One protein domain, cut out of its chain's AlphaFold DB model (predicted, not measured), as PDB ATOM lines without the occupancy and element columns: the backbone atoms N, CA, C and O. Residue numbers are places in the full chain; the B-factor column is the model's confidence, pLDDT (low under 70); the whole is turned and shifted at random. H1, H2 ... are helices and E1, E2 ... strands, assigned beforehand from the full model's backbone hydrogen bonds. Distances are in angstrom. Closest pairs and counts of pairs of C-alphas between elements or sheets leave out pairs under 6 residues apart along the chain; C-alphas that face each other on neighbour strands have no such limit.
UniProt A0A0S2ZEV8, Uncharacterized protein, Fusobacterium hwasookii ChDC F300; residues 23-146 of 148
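This is residues 23 to 146 of the 148 residues of an uncharacterized protein of Fusobacterium hwasookii ChDC F300 (UniProt A0A0S2ZEV8). Two sheets stand partly face to face with their strands crossed: a strongly twisted sheet of four strands, E4, E5, E11 and E10 in that order, and a smaller sheet, E3, E2 and E8 in that order. The helix H1 lies at one open side between them, the hairpin E6 and E7 is at one end of the longest axis, the turn between E4 and E5 is toward the other end, and a small pair of strands, E1 and E9, follows on from E8 with E1 near E4. The printed part has 124 residues, with eleven named strands and one named helix in the order E1 to E7, H1, E8 to E11; each sheet is antiparallel, and the class is mostly strand. The whole is compact, with a radius of gyration of the C-alphas of 14.3 A and spans of 42 by 38 by 30 A.

E1, residues 23 to 25, is antiparallel to E9, residues 108 to 110, with N 24 and O 109 2.8 A apart. E2, residues 33 to 37, and E3, residues 45 to 48, form a hairpin, with N 34 and O 47 2.8 A apart. E8, residues 102 to 106, is the other antiparallel neighbour of E2, with N 35 and O 104 2.8 A apart. E3 runs on into E4, residues 51 to 57, at 98 degrees; E1 and E4 are near each other. E4 and E5, residues 61 to 69, form a hairpin, with N 53 and O 65 2.9 A apart. E5 runs on at 78 degrees into E6, residues 71 to 74, which forms a hairpin with E7, residues 77 to 80, with N 79 and O 72 2.8 A apart. H1, residues 82 to 94, only grazes both larger sheets; its closest C-alphas to E3 are those of Asn 84 and Ile 45, 6.8 A. In H1 every O i to N i+4 pair is within hydrogen-bond range. E10, residues 128 to 134, and E11, residues 137 to 145, form a hairpin, with N 129 and O 141 2.8 A apart. E11 is antiparallel to E5, with N 64 and O 142 2.8 A apart.

E1 begins at C-alpha 23, (-36.730, 29.893, 31.460). E4 is 19.3 A long, E5 25.7 A, E10 17.7 A and E11 25.2 A from first to last C-alpha. H1, 17.6 A long, begins at C-alpha 82, (-60.688, 33.548, 36.837). E11 ends at C-alpha 145, (-33.821, 43.696, 35.700).

The two C-alphas farthest apart, those of Asn 59 and Gly 76, are 44.5 A apart. The printed part has no cut. The link from E9 to E10, residues 111 to 127, is long; its residues 121 to 122 pair antiparallel with residues 102 to 103 of E8. The mean pLDDT of the printed part is 79.4, and 21 residues are under 70, among them 110 to 120.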
ATOM      1  N   ILE A  23     -35.901  30.590  30.482       71.50
ATOM      2  CA  ILE A  23     -36.730  29.893  31.460       71.50
ATOM      3  C   ILE A  23     -37.352  28.728  30.694       71.50
ATOM      4  O   ILE A  23     -38.314  28.880  29.943       71.50
ATOM      5  N   GLU A  24     -36.764  27.549  30.847       74.44
ATOM      6  CA  GLU A  24     -37.287  26.338  30.239       74.44
ATOM      7  C   GLU A  24     -38.419  25.807  31.110       74.44
ATOM      8  O   GLU A  24     -38.180  25.220  32.165       74.44
ATOM      9  N   PHE A  25     -39.657  26.017  30.685       77.69
ATOM     10  CA  PHE A  25     -40.809  25.355  31.285       77.69
ATOM     11  C   PHE A  25     -40.748  23.862  30.951       77.69
ATOM     12  O   PHE A  25     -40.646  23.479  29.784       77.69
ATOM     13  N   LEU A  26     -40.711  23.021  31.983       79.38
ATOM     14  CA  LEU A  26     -40.497  21.587  31.823       79.38
ATOM     15  C   LEU A  26     -41.811  20.894  31.446       79.38
ATOM     16  O   LEU A  26     -42.854  21.162  32.029       79.38
ATOM     17  N   ASN A  27     -41.744  19.953  30.504       70.38
ATOM     18  CA  ASN A  27     -42.867  19.090  30.130       70.38
ATOM     19  C   ASN A  27     -42.666  17.692  30.733       70.38
ATOM     20  O   ASN A  27     -42.183  16.783  30.061       70.38
ATOM     21  N   ASN A  28     -42.981  17.539  32.017       76.75
ATOM     22  CA  ASN A  28     -42.772  16.320  32.815       76.75
ATOM     23  C   ASN A  28     -44.048  15.902  33.574       76.75
ATOM     24  O   ASN A  28     -43.983  15.554  34.749       76.75
ATOM     25  N   ASP A  29     -45.198  15.965  32.899       73.19
ATOM     26  CA  ASP A  29     -46.542  15.655  33.421       73.19
ATOM     27  C   ASP A  29     -47.068  16.600  34.523       73.19
ATOM     28  O   ASP A  29     -48.236  16.516  34.899       73.19
ATOM     29  N   GLU A  30     -46.257  17.555  34.987       81.50
ATOM     30  CA  GLU A  30     -46.678  18.637  35.877       81.50
ATOM     31  C   GLU A  30     -46.838  19.952  35.097       81.50
ATOM     32  O   GLU A  30     -46.004  20.317  34.267       81.50
ATOM     33  N   TYR A  31     -47.900  20.711  35.372       83.69
ATOM     34  CA  TYR A  31     -48.031  22.054  34.812       83.69
ATOM     35  C   TYR A  31     -46.995  22.997  35.419       83.69
ATOM     36  O   TYR A  31     -46.864  23.091  36.640       83.69
ATOM     37  N   SER A  32     -46.334  23.788  34.579       87.75
ATOM     38  CA  SER A  32     -45.623  24.967  35.058       87.75
ATOM     39  C   SER A  32     -46.587  25.981  35.654       87.75
ATOM     40  O   SER A  32     -47.624  26.297  35.063       87.75
ATOM     41  N   LYS A  33     -46.253  26.489  36.842       88.19
ATOM     42  CA  LYS A  33     -47.125  27.398  37.586       88.19
ATOM     43  C   LYS A  33     -46.383  28.663  37.985       88.19
ATOM     44  O   LYS A  33     -45.214  28.649  38.360       88.19
ATOM     45  N   LEU A  34     -47.121  29.758  37.936       88.12
ATOM     46  CA  LEU A  34     -46.798  31.030  38.547       88.12
ATOM     47  C   LEU A  34     -47.433  31.061  39.942       88.12
ATOM     48  O   LEU A  34     -48.657  31.123  40.070       88.12
ATOM     49  N   GLY A  35     -46.611  31.013  40.984       87.69
ATOM     50  CA  GLY A  35     -47.010  31.190  42.374       87.69
ATOM     51  C   GLY A  35     -46.898  32.650  42.813       87.69
ATOM     52  O   GLY A  35     -45.880  33.299  42.583       87.69
ATOM     53  N   ILE A  36     -47.933  33.152  43.483       87.12
ATOM     54  CA  ILE A  36     -47.943  34.447  44.165       87.12
ATOM     55  C   ILE A  36     -47.992  34.205  45.672       87.12
ATOM     56  O   ILE A  36     -48.975  33.676  46.202       87.12
ATOM     57  N   ASP A  37     -46.931  34.624  46.352       85.81
ATOM     58  CA  ASP A  37     -46.783  34.571  47.801       85.81
ATOM     59  C   ASP A  37     -46.998  35.961  48.414       85.81
ATOM     60  O   ASP A  37     -46.288  36.912  48.086       85.81
ATOM     61  N   TYR A  38     -47.975  36.080  49.316       80.62
ATOM     62  CA  TYR A  38     -48.262  37.312  50.059       80.62
ATOM     63  C   TYR A  38     -47.645  37.310  51.472       80.62
ATOM     64  O   TYR A  38     -47.957  38.189  52.270       80.62
ATOM     65  N   GLY A  39     -46.771  36.354  51.806       75.25
ATOM     66  CA  GLY A  39     -46.073  36.269  53.088       75.25
ATOM     67  C   GLY A  39     -46.775  35.414  54.152       75.25
ATOM     68  O   GLY A  39     -47.684  34.627  53.881       75.25
ATOM     69  N   ILE A  40     -46.309  35.548  55.399       68.38
ATOM     70  CA  ILE A  40     -46.664  34.670  56.528       68.38
ATOM     71  C   ILE A  40     -48.188  34.653  56.753       68.38
ATOM     72  O   ILE A  40     -48.825  35.700  56.823       68.38
ATOM     73  N   ASN A  41     -48.759  33.451  56.904       67.81
ATOM     74  CA  ASN A  41     -50.190  33.177  57.127       67.81
ATOM     75  C   ASN A  41     -51.138  33.500  55.958       67.81
ATOM     76  O   ASN A  41     -52.356  33.508  56.147       67.81
ATOM     77  N   THR A  42     -50.625  33.705  54.744       71.31
ATOM     78  CA  THR A  42     -51.463  33.836  53.544       71.31
ATOM     79  C   THR A  42     -51.363  32.599  52.658       71.31
ATOM     80  O   THR A  42     -50.299  32.004  52.493       71.31
ATOM     81  N   LYS A  43     -52.495  32.169  52.090       76.75
ATOM     82  CA  LYS A  43     -52.504  31.077  51.114       76.75
ATOM     83  C   LYS A  43     -51.885  31.581  49.808       76.75
ATOM     84  O   LYS A  43     -52.381  32.560  49.249       76.75
ATOM     85  N   LYS A  44     -50.848  30.890  49.322       83.00
ATOM     86  CA  LYS A  44     -50.281  31.124  47.989       83.00
ATOM     87  C   LYS A  44     -51.351  30.923  46.915       83.00
ATOM     88  O   LYS A  44     -52.148  29.982  46.995       83.00
ATOM     89  N   ILE A  45     -51.365  31.805  45.923       85.75
ATOM     90  CA  ILE A  45     -52.214  31.671  44.735       85.75
ATOM     91  C   ILE A  45     -51.345  31.117  43.615       85.75
ATOM     92  O   ILE A  45     -50.231  31.591  43.426       85.75
ATOM     93  N   TYR A  46     -51.851  30.133  42.876       85.94
ATOM     94  CA  TYR A  46     -51.149  29.557  41.735       85.94
ATOM     95  C   TYR A  46     -51.947  29.774  40.453       85.94
ATOM     96  O   TYR A  46     -53.169  29.600  40.437       85.94
ATOM     97  N   PHE A  47     -51.231  30.120  39.389       89.06
ATOM     98  CA  PHE A  47     -51.730  30.222  38.024       89.06
ATOM     99  C   PHE A  47     -50.964  29.236  37.154       89.06
ATOM    100  O   PHE A  47     -49.741  29.181  37.229       89.06
ATOM    101  N   VAL A  48     -51.660  28.468  36.325       89.94
ATOM    102  CA  VAL A  48     -51.004  27.621  35.325       89.94
ATOM    103  C   VAL A  48     -50.494  28.503  34.190       89.94
ATOM    104  O   VAL A  48     -51.194  29.411  33.744       89.94
ATOM    105  N   ILE A  49     -49.276  28.234  33.732       90.00
ATOM    106  CA  ILE A  49     -48.651  28.920  32.604       90.00
ATOM    107  C   ILE A  49     -48.890  28.063  31.363       90.00
ATOM    108  O   ILE A  49     -48.370  26.956  31.263       90.00
ATOM    109  N   GLY A  50     -49.700  28.564  30.431       88.62
ATOM    110  CA  GLY A  50     -49.983  27.878  29.167       88.62
ATOM    111  C   GLY A  50     -48.884  28.107  28.135       88.62
ATOM    112  O   GLY A  50     -48.473  27.186  27.436       88.62
ATOM    113  N   SER A  51     -48.382  29.338  28.059       87.94
ATOM    114  CA  SER A  51     -47.221  29.684  27.242       87.94
ATOM    115  C   SER A  51     -46.518  30.918  27.798       87.94
ATOM    116  O   SER A  51     -47.031  31.627  28.671       87.94
ATOM    117  N   SER A  52     -45.314  31.174  27.299       86.50
ATOM    118  CA  SER A  52     -44.509  32.319  27.695       86.50
ATOM    119  C   SER A  52     -43.719  32.871  26.514       86.50
ATOM    120  O   SER A  52     -43.501  32.201  25.502       86.50
ATOM    121  N   LYS A  53     -43.305  34.129  26.639       84.50
ATOM    122  CA  LYS A  53     -42.423  34.797  25.690       84.50
ATOM    123  C   LYS A  53     -41.452  35.685  26.448       84.50
ATOM    124  O   LYS A  53     -41.876  36.524  27.238       84.50
ATOM    125  N   GLU A  54     -40.168  35.532  26.166       80.00
ATOM    126  CA  GLU A  54     -39.113  36.404  26.677       80.00
ATOM    127  C   GLU A  54     -38.681  37.371  25.569       80.00
ATOM    128  O   GLU A  54     -38.533  36.983  24.408       80.00
ATOM    129  N   GLN A  55     -38.540  38.652  25.905       78.88
ATOM    130  CA  GLN A  55     -38.074  39.682  24.979       78.88
ATOM    131  C   GLN A  55     -37.074  40.594  25.670       78.88
ATOM    132  O   GLN A  55     -37.304  41.039  26.792       78.88
ATOM    133  N   PHE A  56     -35.995  40.938  24.976       74.25
ATOM    134  CA  PHE A  56     -35.112  41.984  25.458       74.25
ATOM    135  C   PHE A  56     -35.821  43.325  25.551       74.25
ATOM    136  O   PHE A  56     -36.579  43.721  24.665       74.25
ATOM    137  N   TYR A  57     -35.522  44.025  26.635       67.31
ATOM    138  CA  TYR A  57     -35.972  45.371  26.899       67.31
ATOM    139  C   TYR A  57     -34.772  46.221  27.328       67.31
ATOM    140  O   TYR A  57     -33.760  45.716  27.810       67.31
ATOM    141  N   GLU A  58     -34.860  47.524  27.105       73.31
ATOM    142  CA  GLU A  58     -33.761  48.475  27.294       73.31
ATOM    143  C   GLU A  58     -32.969  48.286  28.603       73.31
ATOM    144  O   GLU A  58     -33.538  47.978  29.653       73.31
ATOM    145  N   ASN A  59     -31.669  48.607  28.568       67.25
ATOM    146  CA  ASN A  59     -30.800  48.713  29.749       67.25
ATOM    147  C   ASN A  59     -30.695  47.428  30.598       67.25
ATOM    148  O   ASN A  59     -30.864  47.493  31.817       67.25
ATOM    149  N   ASP A  60     -30.374  46.296  29.964       69.25
ATOM    150  CA  ASP A  60     -30.208  44.981  30.611       69.25
ATOM    151  C   ASP A  60     -31.487  44.477  31.295       69.25
ATOM    152  O   ASP A  60     -31.447  43.874  32.372       69.25
ATOM    153  N   LYS A  61     -32.644  44.741  30.683       74.00
ATOM    154  CA  LYS A  61     -33.933  44.238  31.155       74.00
ATOM    155  C   LYS A  61     -34.484  43.186  30.199       74.00
ATOM    156  O   LYS A  61     -34.220  43.206  29.000       74.00
ATOM    157  N   THR A  62     -35.302  42.285  30.721       79.00
ATOM    158  CA  THR A  62     -36.085  41.339  29.920       79.00
ATOM    159  C   THR A  62     -37.547  41.489  30.282       79.00
ATOM    160  O   THR A  62     -37.904  41.523  31.456       79.00
ATOM    161  N   LEU A  63     -38.402  41.576  29.274       83.50
ATOM    162  CA  LEU A  63     -39.839  41.475  29.427       83.50
ATOM    163  C   LEU A  63     -40.246  40.007  29.286       83.50
ATOM    164  O   LEU A  63     -40.185  39.442  28.194       83.50
ATOM    165  N   LEU A  64     -40.666  39.401  30.391       86.44
ATOM    166  CA  LEU A  64     -41.297  38.089  30.417       86.44
ATOM    167  C   LEU A  64     -42.810  38.272  30.309       86.44
ATOM    168  O   LEU A  64     -43.435  38.879  31.175       86.44
ATOM    169  N   THR A  65     -43.399  37.736  29.250       90.12
ATOM    170  CA  THR A  65     -44.849  37.676  29.061       90.12
ATOM    171  C   THR A  65     -45.320  36.261  29.356       90.12
ATOM    172  O   THR A  65     -44.798  35.311  28.776       90.12
ATOM    173  N   LEU A  66     -46.290  36.119  30.253       91.56
ATOM    174  CA  LEU A  66     -46.907  34.853  30.633       91.56
ATOM    175  C   LEU A  66     -48.369  34.858  30.199       91.56
ATOM    176  O   LEU A  66     -49.116  35.775  30.543       91.56
ATOM    177  N   TYR A  67     -48.769  33.807  29.491       92.69
ATOM    178  CA  TYR A  67     -50.149  33.557  29.102       92.69
ATOM    179  C   TYR A  67     -50.723  32.507  30.047       92.69
ATOM    180  O   TYR A  67     -50.242  31.371  30.106       92.69
ATOM    181  N   LEU A  68     -51.723  32.912  30.825       92.75
ATOM    182  CA  LEU A  68     -52.318  32.129  31.901       92.75
ATOM    183  C   LEU A  68     -53.738  31.725  31.487       92.75
ATOM    184  O   LEU A  68     -54.637  32.569  31.551       92.75
ATOM    185  N   PRO A  69     -53.974  30.478  31.045       91.81
ATOM    186  CA  PRO A  69     -55.301  30.045  30.630       91.81
ATOM    187  C   PRO A  69     -56.310  30.241  31.764       91.81
ATOM    188  O   PRO A  69     -56.034  29.896  32.911       91.81
ATOM    189  N   LEU A  70     -57.494  30.771  31.462       89.19
ATOM    190  CA  LEU A  70     -58.535  30.984  32.479       89.19
ATOM    191  C   LEU A  70     -59.196  29.676  32.931       89.19
ATOM    192  O   LEU A  70     -59.733  29.600  34.036       89.19
ATOM    193  N   ASN A  71     -59.120  28.644  32.087       84.56
ATOM    194  CA  ASN A  71     -59.659  27.314  32.335       84.56
ATOM    195  C   ASN A  71     -58.574  26.271  32.072       84.56
ATOM    196  O   ASN A  71     -58.043  26.197  30.962       84.56
ATOM    197  N   VAL A  72     -58.280  25.444  33.073       83.75
ATOM    198  CA  VAL A  72     -57.329  24.330  32.955       83.75
ATOM    199  C   VAL A  72     -57.956  23.065  33.515       83.75
ATOM    200  O   VAL A  72     -58.668  23.118  34.512       83.75
ATOM    201  N   LYS A  73     -57.678  21.919  32.888       79.06
ATOM    202  CA  LYS A  73     -58.029  20.608  33.438       79.06
ATOM    203  C   LYS A  73     -56.822  20.009  34.145       79.06
ATOM    204  O   LYS A  73     -55.831  19.683  33.496       79.06
ATOM    205  N   GLU A  74     -56.922  19.839  35.455       72.62
ATOM    206  CA  GLU A  74     -55.921  19.151  36.279       72.62
ATOM    207  C   GLU A  74     -56.632  18.020  37.028       72.62
ATOM    208  O   GLU A  74     -57.701  18.227  37.605       72.62
ATOM    209  N   ASP A  75     -56.110  16.794  36.923       76.19
ATOM    210  CA  ASP A  75     -56.702  15.585  37.520       76.19
ATOM    211  C   ASP A  75     -58.201  15.385  37.212       76.19
ATOM    212  O   ASP A  75     -58.995  14.954  38.051       76.19
ATOM    213  N   GLY A  76     -58.615  15.741  35.990       72.75
ATOM    214  CA  GLY A  76     -60.003  15.617  35.531       72.75
ATOM    215  C   GLY A  76     -60.975  16.655  36.106       72.75
ATOM    216  O   GLY A  76     -62.177  16.540  35.866       72.75
ATOM    217  N   LYS A  77     -60.487  17.665  36.835       71.25
ATOM    218  CA  LYS A  77     -61.291  18.779  37.359       71.25
ATOM    219  C   LYS A  77     -60.987  20.066  36.603       71.25
ATOM    220  O   LYS A  77     -59.826  20.377  36.346       71.25
ATOM    221  N   ASP A  78     -62.035  20.826  36.296       74.06
ATOM    222  CA  ASP A  78     -61.888  22.180  35.768       74.06
ATOM    223  C   ASP A  78     -61.426  23.110  36.901       74.06
ATOM    224  O   ASP A  78     -62.140  23.349  37.880       74.06
ATOM    225  N   LEU A  79     -60.209  23.631  36.778       70.56
ATOM    226  CA  LEU A  79     -59.695  24.717  37.594       70.56
ATOM    227  C   LEU A  79     -60.110  26.034  36.953       70.56
ATOM    228  O   LEU A  79     -59.575  26.434  35.918       70.56
ATOM    229  N   ASN A  80     -61.060  26.711  37.595       69.50
ATOM    230  CA  ASN A  80     -61.423  28.070  37.231       69.50
ATOM    231  C   ASN A  80     -60.394  29.044  37.834       69.50
ATOM    232  O   ASN A  80     -60.397  29.325  39.039       69.50
ATOM    233  N   ILE A  81     -59.499  29.536  36.982       79.19
ATOM    234  CA  ILE A  81     -58.413  30.453  37.340       79.19
ATOM    235  C   ILE A  81     -58.915  31.906  37.416       79.19
ATOM    236  O   ILE A  81     -58.290  32.739  38.075       79.19
ATOM    237  N   GLU A  82     -60.084  32.210  36.851       81.62
ATOM    238  CA  GLU A  82     -60.688  33.548  36.837       81.62
ATOM    239  C   GLU A  82     -60.924  34.096  38.252       81.62
ATOM    240  O   GLU A  82     -60.593  35.245  38.543       81.62
ATOM    241  N   LEU A  83     -61.414  33.266  39.180       80.81
ATOM    242  CA  LEU A  83     -61.616  33.691  40.570       80.81
ATOM    243  C   LEU A  83     -60.284  34.048  41.251       80.81
ATOM    244  O   LEU A  83     -60.195  35.043  41.974       80.81
ATOM    245  N   ASN A  84     -59.239  33.251  41.014       82.94
ATOM    246  CA  ASN A  84     -57.897  33.518  41.533       82.94
ATOM    247  C   ASN A  84     -57.313  34.800  40.931       82.94
ATOM    248  O   ASN A  84     -56.722  35.597  41.660       82.94
ATOM    249  N   LEU A  85     -57.528  35.022  39.633       88.12
ATOM    250  CA  LEU A  85     -57.111  36.222  38.917       88.12
ATOM    251  C   LEU A  85     -57.785  37.464  39.499       88.12
ATOM    252  O   LEU A  85     -57.100  38.404  39.887       88.12
ATOM    253  N   MET A  86     -59.111  37.452  39.634       85.69
ATOM    254  CA  MET A  86     -59.860  38.583  40.179       85.69
ATOM    255  C   MET A  86     -59.460  38.889  41.624       85.69
ATOM    256  O   MET A  86     -59.274  40.055  41.979       85.69
ATOM    257  N   ASN A  87     -59.261  37.858  42.448       83.62
ATOM    258  CA  ASN A  87     -58.761  38.028  43.811       83.62
ATOM    259  C   ASN A  87     -57.354  38.638  43.824       83.62
ATOM    260  O   ASN A  87     -57.108  39.577  44.582       83.62
ATOM    261  N   PHE A  88     -56.449  38.155  42.971       86.06
ATOM    262  CA  PHE A  88     -55.103  38.704  42.845       86.06
ATOM    263  C   PHE A  88     -55.131  40.176  42.416       86.06
ATOM    264  O   PHE A  88     -54.567  41.020  43.113       86.06
ATOM    265  N   LEU A  89     -55.833  40.506  41.326       85.88
ATOM    266  CA  LEU A  89     -55.909  41.867  40.789       85.88
ATOM    267  C   LEU A  89     -56.548  42.830  41.794       85.88
ATOM    268  O   LEU A  89     -56.063  43.949  41.963       85.88
ATOM    269  N   LYS A  90     -57.591  42.394  42.513       84.50
ATOM    270  CA  LYS A  90     -58.235  43.222  43.536       84.50
ATOM    271  C   LYS A  90     -57.252  43.604  44.646       84.50
ATOM    272  O   LYS A  90     -57.146  44.781  44.991       84.50
ATOM    273  N   ARG A  91     -56.504  42.621  45.157       82.50
ATOM    274  CA  ARG A  91     -55.462  42.838  46.170       82.50
ATOM    275  C   ARG A  91     -54.311  43.688  45.648       82.50
ATOM    276  O   ARG A  91     -53.790  44.527  46.371       82.50
ATOM    277  N   TRP A  92     -53.916  43.474  44.397       83.06
ATOM    278  CA  TRP A  92     -52.795  44.168  43.775       83.06
ATOM    279  C   TRP A  92     -53.070  45.660  43.539       83.06
ATOM    280  O   TRP A  92     -52.218  46.504  43.819       83.06
ATOM    281  N   TYR A  93     -54.260  45.997  43.036       78.50
ATOM    282  CA  TYR A  93     -54.586  47.367  42.640       78.50
ATOM    283  C   TYR A  93     -55.242  48.200  43.740       78.50
ATOM    284  O   TYR A  93     -55.001  49.408  43.793       78.50
ATOM    285  N   TYR A  94     -56.069  47.592  44.596       76.38
ATOM    286  CA  TYR A  94     -56.944  48.347  45.499       76.38
ATOM    287  C   TYR A  94     -56.589  48.221  46.978       76.38
ATOM    288  O   TYR A  94     -56.946  49.107  47.755       76.38
ATOM    289  N   GLU A  95     -55.898  47.162  47.393       75.62
ATOM    290  CA  GLU A  95     -55.525  47.004  48.797       75.62
ATOM    291  C   GLU A  95     -54.197  47.715  49.081       75.62
ATOM    292  O   GLU A  95     -53.193  47.521  48.393       75.62
ATOM    293  N   LYS A  96     -54.180  48.558  50.122       65.12
ATOM    294  CA  LYS A  96     -52.926  49.046  50.706       65.12
ATOM    295  C   LYS A  96     -52.283  47.882  51.449       65.12
ATOM    296  O   LYS A  96     -52.639  47.614  52.591       65.12
ATOM    297  N   ASN A  97     -51.376  47.190  50.775       63.50
ATOM    298  CA  ASN A  97     -50.615  46.099  51.357       63.50
ATOM    299  C   ASN A  97     -49.217  46.589  51.738       63.50
ATOM    300  O   ASN A  97     -48.459  47.035  50.880       63.50
ATOM    301  N   ASP A  98     -48.875  46.462  53.021       65.50
ATOM    302  CA  ASP A  98     -47.507  46.673  53.517       65.50
ATOM    303  C   ASP A  98     -46.560  45.549  53.056       65.50
ATOM    304  O   ASP A  98     -45.338  45.673  53.120       65.50
ATOM    305  N   ILE A  99     -47.128  44.435  52.577       71.50
ATOM    306  CA  ILE A  99     -46.386  43.277  52.094       71.50
ATOM    307  C   ILE A  99     -46.292  43.322  50.571       71.50
ATOM    308  O   ILE A  99     -47.299  43.294  49.866       71.50
ATOM    309  N   ILE A 100     -45.055  43.333  50.076       76.25
ATOM    310  CA  ILE A 100     -44.738  43.199  48.653       76.25
ATOM    311  C   ILE A 100     -44.937  41.725  48.264       76.25
ATOM    312  O   ILE A 100     -44.185  40.879  48.770       76.25
ATOM    313  N   PRO A 101     -45.928  41.387  47.411       83.06
ATOM    314  CA  PRO A 101     -46.126  40.017  46.974       83.06
ATOM    315  C   PRO A 101     -44.926  39.563  46.156       83.06
ATOM    316  O   PRO A 101     -44.271  40.353  45.473       83.06
ATOM    317  N   ARG A 102     -44.623  38.275  46.244       84.94
ATOM    318  CA  ARG A 102     -43.445  37.699  45.613       84.94
ATOM    319  C   ARG A 102     -43.840  36.598  44.656       84.94
ATOM    320  O   ARG A 102     -44.774  35.842  44.912       84.94
ATOM    321  N   LEU A 103     -43.109  36.542  43.559       84.62
ATOM    322  CA  LEU A 103     -43.315  35.620  42.469       84.62
ATOM    323  C   LEU A 103     -42.393  34.412  42.623       84.62
ATOM    324  O   LEU A 103     -41.197  34.547  42.889       84.62
ATOM    325  N   GLU A 104     -42.978  33.241  42.419       85.50
ATOM    326  CA  GLU A 104     -42.306  31.951  42.330       85.50
ATOM    327  C   GLU A 104     -42.703  31.292  41.005       85.50
ATOM    328  O   GLU A 104     -43.883  31.263  40.660       85.50
ATOM    329  N   LEU A 105     -41.737  30.776  40.246       83.94
ATOM    330  CA  LEU A 105     -42.012  29.919  39.092       83.94
ATOM    331  C   LEU A 105     -41.712  28.478  39.484       83.94
ATOM    332  O   LEU A 105     -40.641  28.192  40.016       83.94
ATOM    333  N   THR A 106     -42.654  27.575  39.225       84.69
ATOM    334  CA  THR A 106     -42.473  26.141  39.463       84.69
ATOM    335  C   THR A 106     -42.385  25.382  38.151       84.69
ATOM    336  O   THR A 106     -42.885  25.819  37.112       84.69
ATOM    337  N   ASN A 107     -41.759  24.208  38.227       83.69
ATOM    338  CA  ASN A 107     -41.539  23.327  37.091       83.69
ATOM    339  C   ASN A 107     -40.830  24.026  35.915       83.69
ATOM    340  O   ASN A 107     -41.272  24.006  34.764       83.69
ATOM    341  N   THR A 108     -39.727  24.694  36.245       77.44
ATOM    342  CA  THR A 108     -38.859  25.394  35.299       77.44
ATOM    343  C   THR A 108     -37.412  24.983  35.502       77.44
ATOM    344  O   THR A 108     -36.969  24.809  36.638       77.44
ATOM    345  N   LYS A 109     -36.636  24.931  34.425       74.12
ATOM    346  CA  LYS A 109     -35.179  24.886  34.455       74.12
ATOM    347  C   LYS A 109     -34.636  26.225  33.974       74.12
ATOM    348  O   LYS A 109     -35.026  26.738  32.933       74.12
ATOM    349  N   ILE A 110     -33.730  26.800  34.756       68.62
ATOM    350  CA  ILE A 110     -33.168  28.120  34.477       68.62
ATOM    351  C   ILE A 110     -31.705  27.938  34.100       68.62
ATOM    352  O   ILE A 110     -30.908  27.421  34.881       68.62
ATOM    353  N   ASN A 111     -31.360  28.338  32.877       58.53
ATOM    354  CA  ASN A 111     -30.053  28.054  32.279       58.53
ATOM    355  C   ASN A 111     -28.911  28.990  32.736       58.53
ATOM    356  O   ASN A 111     -27.793  28.850  32.246       58.53
ATOM    357  N   TYR A 112     -29.139  29.917  33.678       59.41
ATOM    358  CA  TYR A 112     -28.123  30.886  34.119       59.41
ATOM    359  C   TYR A 112     -27.829  30.849  35.625       59.41
ATOM    360  O   TYR A 112     -28.723  30.675  36.450       59.41
ATOM    361  N   LYS A 113     -26.550  31.082  35.981       50.97
ATOM    362  CA  LYS A 113     -26.056  31.168  37.374       50.97
ATOM    363  C   LYS A 113     -26.736  32.274  38.195       50.97
ATOM    364  O   LYS A 113     -26.878  32.115  39.402       50.97
ATOM    365  N   ASN A 114     -27.185  33.350  37.546       51.53
ATOM    366  CA  ASN A 114     -27.979  34.413  38.163       51.53
ATOM    367  C   ASN A 114     -29.458  34.063  38.020       51.53
ATOM    368  O   ASN A 114     -30.165  34.604  37.173       51.53
ATOM    369  N   ASN A 115     -29.912  33.088  38.799       56.28
ATOM    370  CA  ASN A 115     -31.311  32.714  38.795       56.28
ATOM    371  C   ASN A 115     -32.115  33.717  39.638       56.28
ATOM    372  O   ASN A 115     -32.244  33.571  40.851       56.28
ATOM    373  N   ILE A 116     -32.665  34.726  38.965       56.28
ATOM    374  CA  ILE A 116     -33.483  35.790  39.562       56.28
ATOM    375  C   ILE A 116     -34.773  35.224  40.191       56.28
ATOM    376  O   ILE A 116     -35.331  35.837  41.098       56.28
ATOM    377  N   PHE A 117     -35.195  34.024  39.771       58.66
ATOM    378  CA  PHE A 117     -36.350  33.289  40.298       58.66
ATOM    379  C   PHE A 117     -35.996  32.238  41.368       58.66
ATOM    380  O   PHE A 117     -36.900  31.732  42.024       58.66
ATOM    381  N   ASN A 118     -34.711  31.917  41.600       49.66
ATOM    382  CA  ASN A 118     -34.294  31.113  42.768       49.66
ATOM    383  C   ASN A 118     -34.433  31.913  44.072       49.66
ATOM    384  O   ASN A 118     -34.449  31.339  45.158       49.66
ATOM    385  N   SER A 119     -34.529  33.238  43.964       56.69
ATOM    386  CA  SER A 119     -35.014  34.127  45.011       56.69
ATOM    387  C   SER A 119     -36.446  34.547  44.693       56.69
ATOM    388  O   SER A 119     -36.762  34.834  43.544       56.69
ATOM    389  N   LEU A 120     -37.299  34.631  45.714       62.66
ATOM    390  CA  LEU A 120     -38.651  35.187  45.612       62.66
ATOM    391  C   LEU A 120     -38.605  36.578  44.943       62.66
ATOM    392  O   LEU A 120     -38.178  37.544  45.579       62.66
ATOM    393  N   PHE A 121     -39.026  36.680  43.676       77.75
ATOM    394  CA  PHE A 121     -38.934  37.918  42.894       77.75
ATOM    395  C   PHE A 121     -40.028  38.894  43.353       77.75
ATOM    396  O   PHE A 121     -41.211  38.570  43.233       77.75
ATOM    397  N   PRO A 122     -39.690  40.067  43.916       82.75
ATOM    398  CA  PRO A 122     -40.697  40.994  44.415       82.75
ATOM    399  C   PRO A 122     -41.487  41.593  43.250       82.75
ATOM    400  O   PRO A 122     -40.901  42.123  42.309       82.75
ATOM    401  N   LEU A 123     -42.814  41.562  43.333       84.19
ATOM    402  CA  LEU A 123     -43.679  42.271  42.399       84.19
ATOM    403  C   LEU A 123     -43.888  43.697  42.895       84.19
ATOM    404  O   LEU A 123     -44.362  43.930  44.006       84.19
ATOM    405  N   THR A 124     -43.567  44.665  42.047       84.19
ATOM    406  CA  THR A 124     -43.789  46.093  42.269       84.19
ATOM    407  C   THR A 124     -44.597  46.672  41.110       84.19
ATOM    408  O   THR A 124     -44.703  46.088  40.033       84.19
ATOM    409  N   LYS A 125     -45.155  47.870  41.303       81.38
ATOM    410  CA  LYS A 125     -45.857  48.591  40.227       81.38
ATOM    411  C   LYS A 125     -44.945  48.973  39.054       81.38
ATOM    412  O   LYS A 125     -45.444  49.359  38.006       81.38
ATOM    413  N   GLU A 126     -43.631  48.893  39.239       83.06
ATOM    414  CA  GLU A 126     -42.634  49.237  38.224       83.06
ATOM    415  C   GLU A 126     -42.213  48.029  37.384       83.06
ATOM    416  O   GLU A 126     -41.652  48.206  36.304       83.06
ATOM    417  N   ASN A 127     -42.457  46.809  37.876       83.56
ATOM    418  CA  ASN A 127     -42.003  45.590  37.220       83.56
ATOM    419  C   ASN A 127     -43.119  44.612  36.847       83.56
ATOM    420  O   ASN A 127     -42.835  43.653  36.140       83.56
ATOM    421  N   PHE A 128     -44.362  44.837  37.274       87.94
ATOM    422  CA  PHE A 128     -45.489  43.966  36.959       87.94
ATOM    423  C   PHE A 128     -46.632  44.732  36.301       87.94
ATOM    424  O   PHE A 128     -47.093  45.757  36.810       87.94
ATOM    425  N   PHE A 129     -47.146  44.169  35.210       89.12
ATOM    426  CA  PHE A 129     -48.244  44.729  34.441       89.12
ATOM    427  C   PHE A 129     -49.246  43.633  34.082       89.12
ATOM    428  O   PHE A 129     -48.888  42.604  33.506       89.12
ATOM    429  N   TYR A 130     -50.515  43.879  34.388       89.94
ATOM    430  CA  TYR A 130     -51.617  43.122  33.814       89.94
ATOM    431  C   TYR A 130     -51.997  43.763  32.481       89.94
ATOM    432  O   TYR A 130     -52.424  44.916  32.458       89.94
ATOM    433  N   GLU A 131     -51.791  43.040  31.383       89.56
ATOM    434  CA  GLU A 131     -52.111  43.544  30.046       89.56
ATOM    435  C   GLU A 131     -53.606  43.409  29.737       89.56
ATOM    436  O   GLU A 131     -54.203  44.323  29.171       89.56
ATOM    437  N   GLY A 132     -54.223  42.300  30.144       89.00
ATOM    438  CA  GLY A 132     -55.630  42.028  29.883       89.00
ATOM    439  C   GLY A 132     -55.908  40.542  29.703       89.00
ATOM    440  O   GLY A 132     -55.143  39.692  30.164       89.00
ATOM    441  N   ILE A 133     -57.025  40.251  29.035       91.00
ATOM    442  CA  ILE A 133     -57.440  38.900  28.655       91.00
ATOM    443  C   ILE A 133     -57.525  38.845  27.135       91.00
ATOM    444  O   ILE A 133     -58.214  39.667  26.533       91.00
ATOM    445  N   GLU A 134     -56.876  37.855  26.539       91.00
ATOM    446  CA  GLU A 134     -56.922  37.554  25.107       91.00
ATOM    447  C   GLU A 134     -56.956  36.033  24.935       91.00
ATOM    448  O   GLU A 134     -56.347  35.311  25.724       91.00
ATOM    449  N   ASP A 135     -57.717  35.528  23.959       89.31
ATOM    450  CA  ASP A 135     -57.807  34.093  23.647       89.31
ATOM    451  C   ASP A 135     -58.001  33.183  24.880       89.31
ATOM    452  O   ASP A 135     -57.341  32.159  25.060       89.31
ATOM    453  N   ASN A 136     -58.924  33.577  25.769       89.00
ATOM    454  CA  ASN A 136     -59.235  32.873  27.021       89.00
ATOM    455  C   ASN A 136     -58.025  32.697  27.968       89.00
ATOM    456  O   ASN A 136     -57.972  31.757  28.768       89.00
ATOM    457  N   SER A 137     -57.060  33.612  27.894       92.06
ATOM    458  CA  SER A 137     -55.876  33.654  28.747       92.06
ATOM    459  C   SER A 137     -55.691  35.046  29.338       92.06
ATOM    460  O   SER A 137     -55.812  36.052  28.644       92.06
ATOM    461  N   ALA A 138     -55.371  35.119  30.627       93.06
ATOM    462  CA  ALA A 138     -54.878  36.344  31.235       93.06
ATOM    463  C   ALA A 138     -53.405  36.542  30.874       93.06
ATOM    464  O   ALA A 138     -52.617  35.596  30.932       93.06
ATOM    465  N   ILE A 139     -53.032  37.772  30.530       92.56
ATOM    466  CA  ILE A 139     -51.671  38.097  30.112       92.56
ATOM    467  C   ILE A 139     -50.986  38.920  31.195       92.56
ATOM    468  O   ILE A 139     -51.374  40.056  31.495       92.56
ATOM    469  N   PHE A 140     -49.946  38.335  31.785       92.19
ATOM    470  CA  PHE A 140     -49.077  38.996  32.752       92.19
ATOM    471  C   PHE A 140     -47.747  39.342  32.099       92.19
ATOM    472  O   PHE A 140     -47.110  38.499  31.473       92.19
ATOM    473  N   ARG A 141     -47.302  40.580  32.289       90.31
ATOM    474  CA  ARG A 141     -46.002  41.068  31.834       90.31
ATOM    475  C   ARG A 141     -45.143  41.433  33.028       90.31
ATOM    476  O   ARG A 141     -45.556  42.218  33.881       90.31
ATOM    477  N   ILE A 142     -43.944  40.873  33.072       87.44
ATOM    478  CA  ILE A 142     -42.988  41.051  34.159       87.44
ATOM    479  C   ILE A 142     -41.687  41.587  33.572       87.44
ATOM    480  O   ILE A 142     -41.081  40.963  32.704       87.44
ATOM    481  N   LEU A 143     -41.256  42.751  34.045       85.38
ATOM    482  CA  LEU A 143     -39.995  43.367  33.665       85.38
ATOM    483  C   LEU A 143     -38.900  42.936  34.642       85.38
ATOM    484  O   LEU A 143     -38.848  43.362  35.793       85.38
ATOM    485  N   ILE A 144     -38.004  42.093  34.165       80.12
ATOM    486  CA  ILE A 144     -36.893  41.537  34.925       80.12
ATOM    487  C   ILE A 144     -35.676  42.431  34.695       80.12
ATOM    488  O   ILE A 144     -35.307  42.683  33.551       80.12
ATOM    489  N   ASN A 145     -35.062  42.925  35.769       76.44
ATOM    490  CA  ASN A 145     -33.821  43.696  35.700       76.44
ATOM    491  C   ASN A 145     -32.637  42.787  36.032       76.44
ATOM    492  O   ASN A 145     -32.614  42.201  37.112       76.44
ATOM    493  N   HIS A 146     -31.666  42.690  35.122       68.88
ATOM    494  CA  HIS A 146     -30.494  41.822  35.274       68.88
ATOM    495  C   HIS A 146     -29.294  42.514  35.921       68.88
ATOM    496  O   HIS A 146     -28.276  41.863  36.154       68.88
TER     497      HIS A 146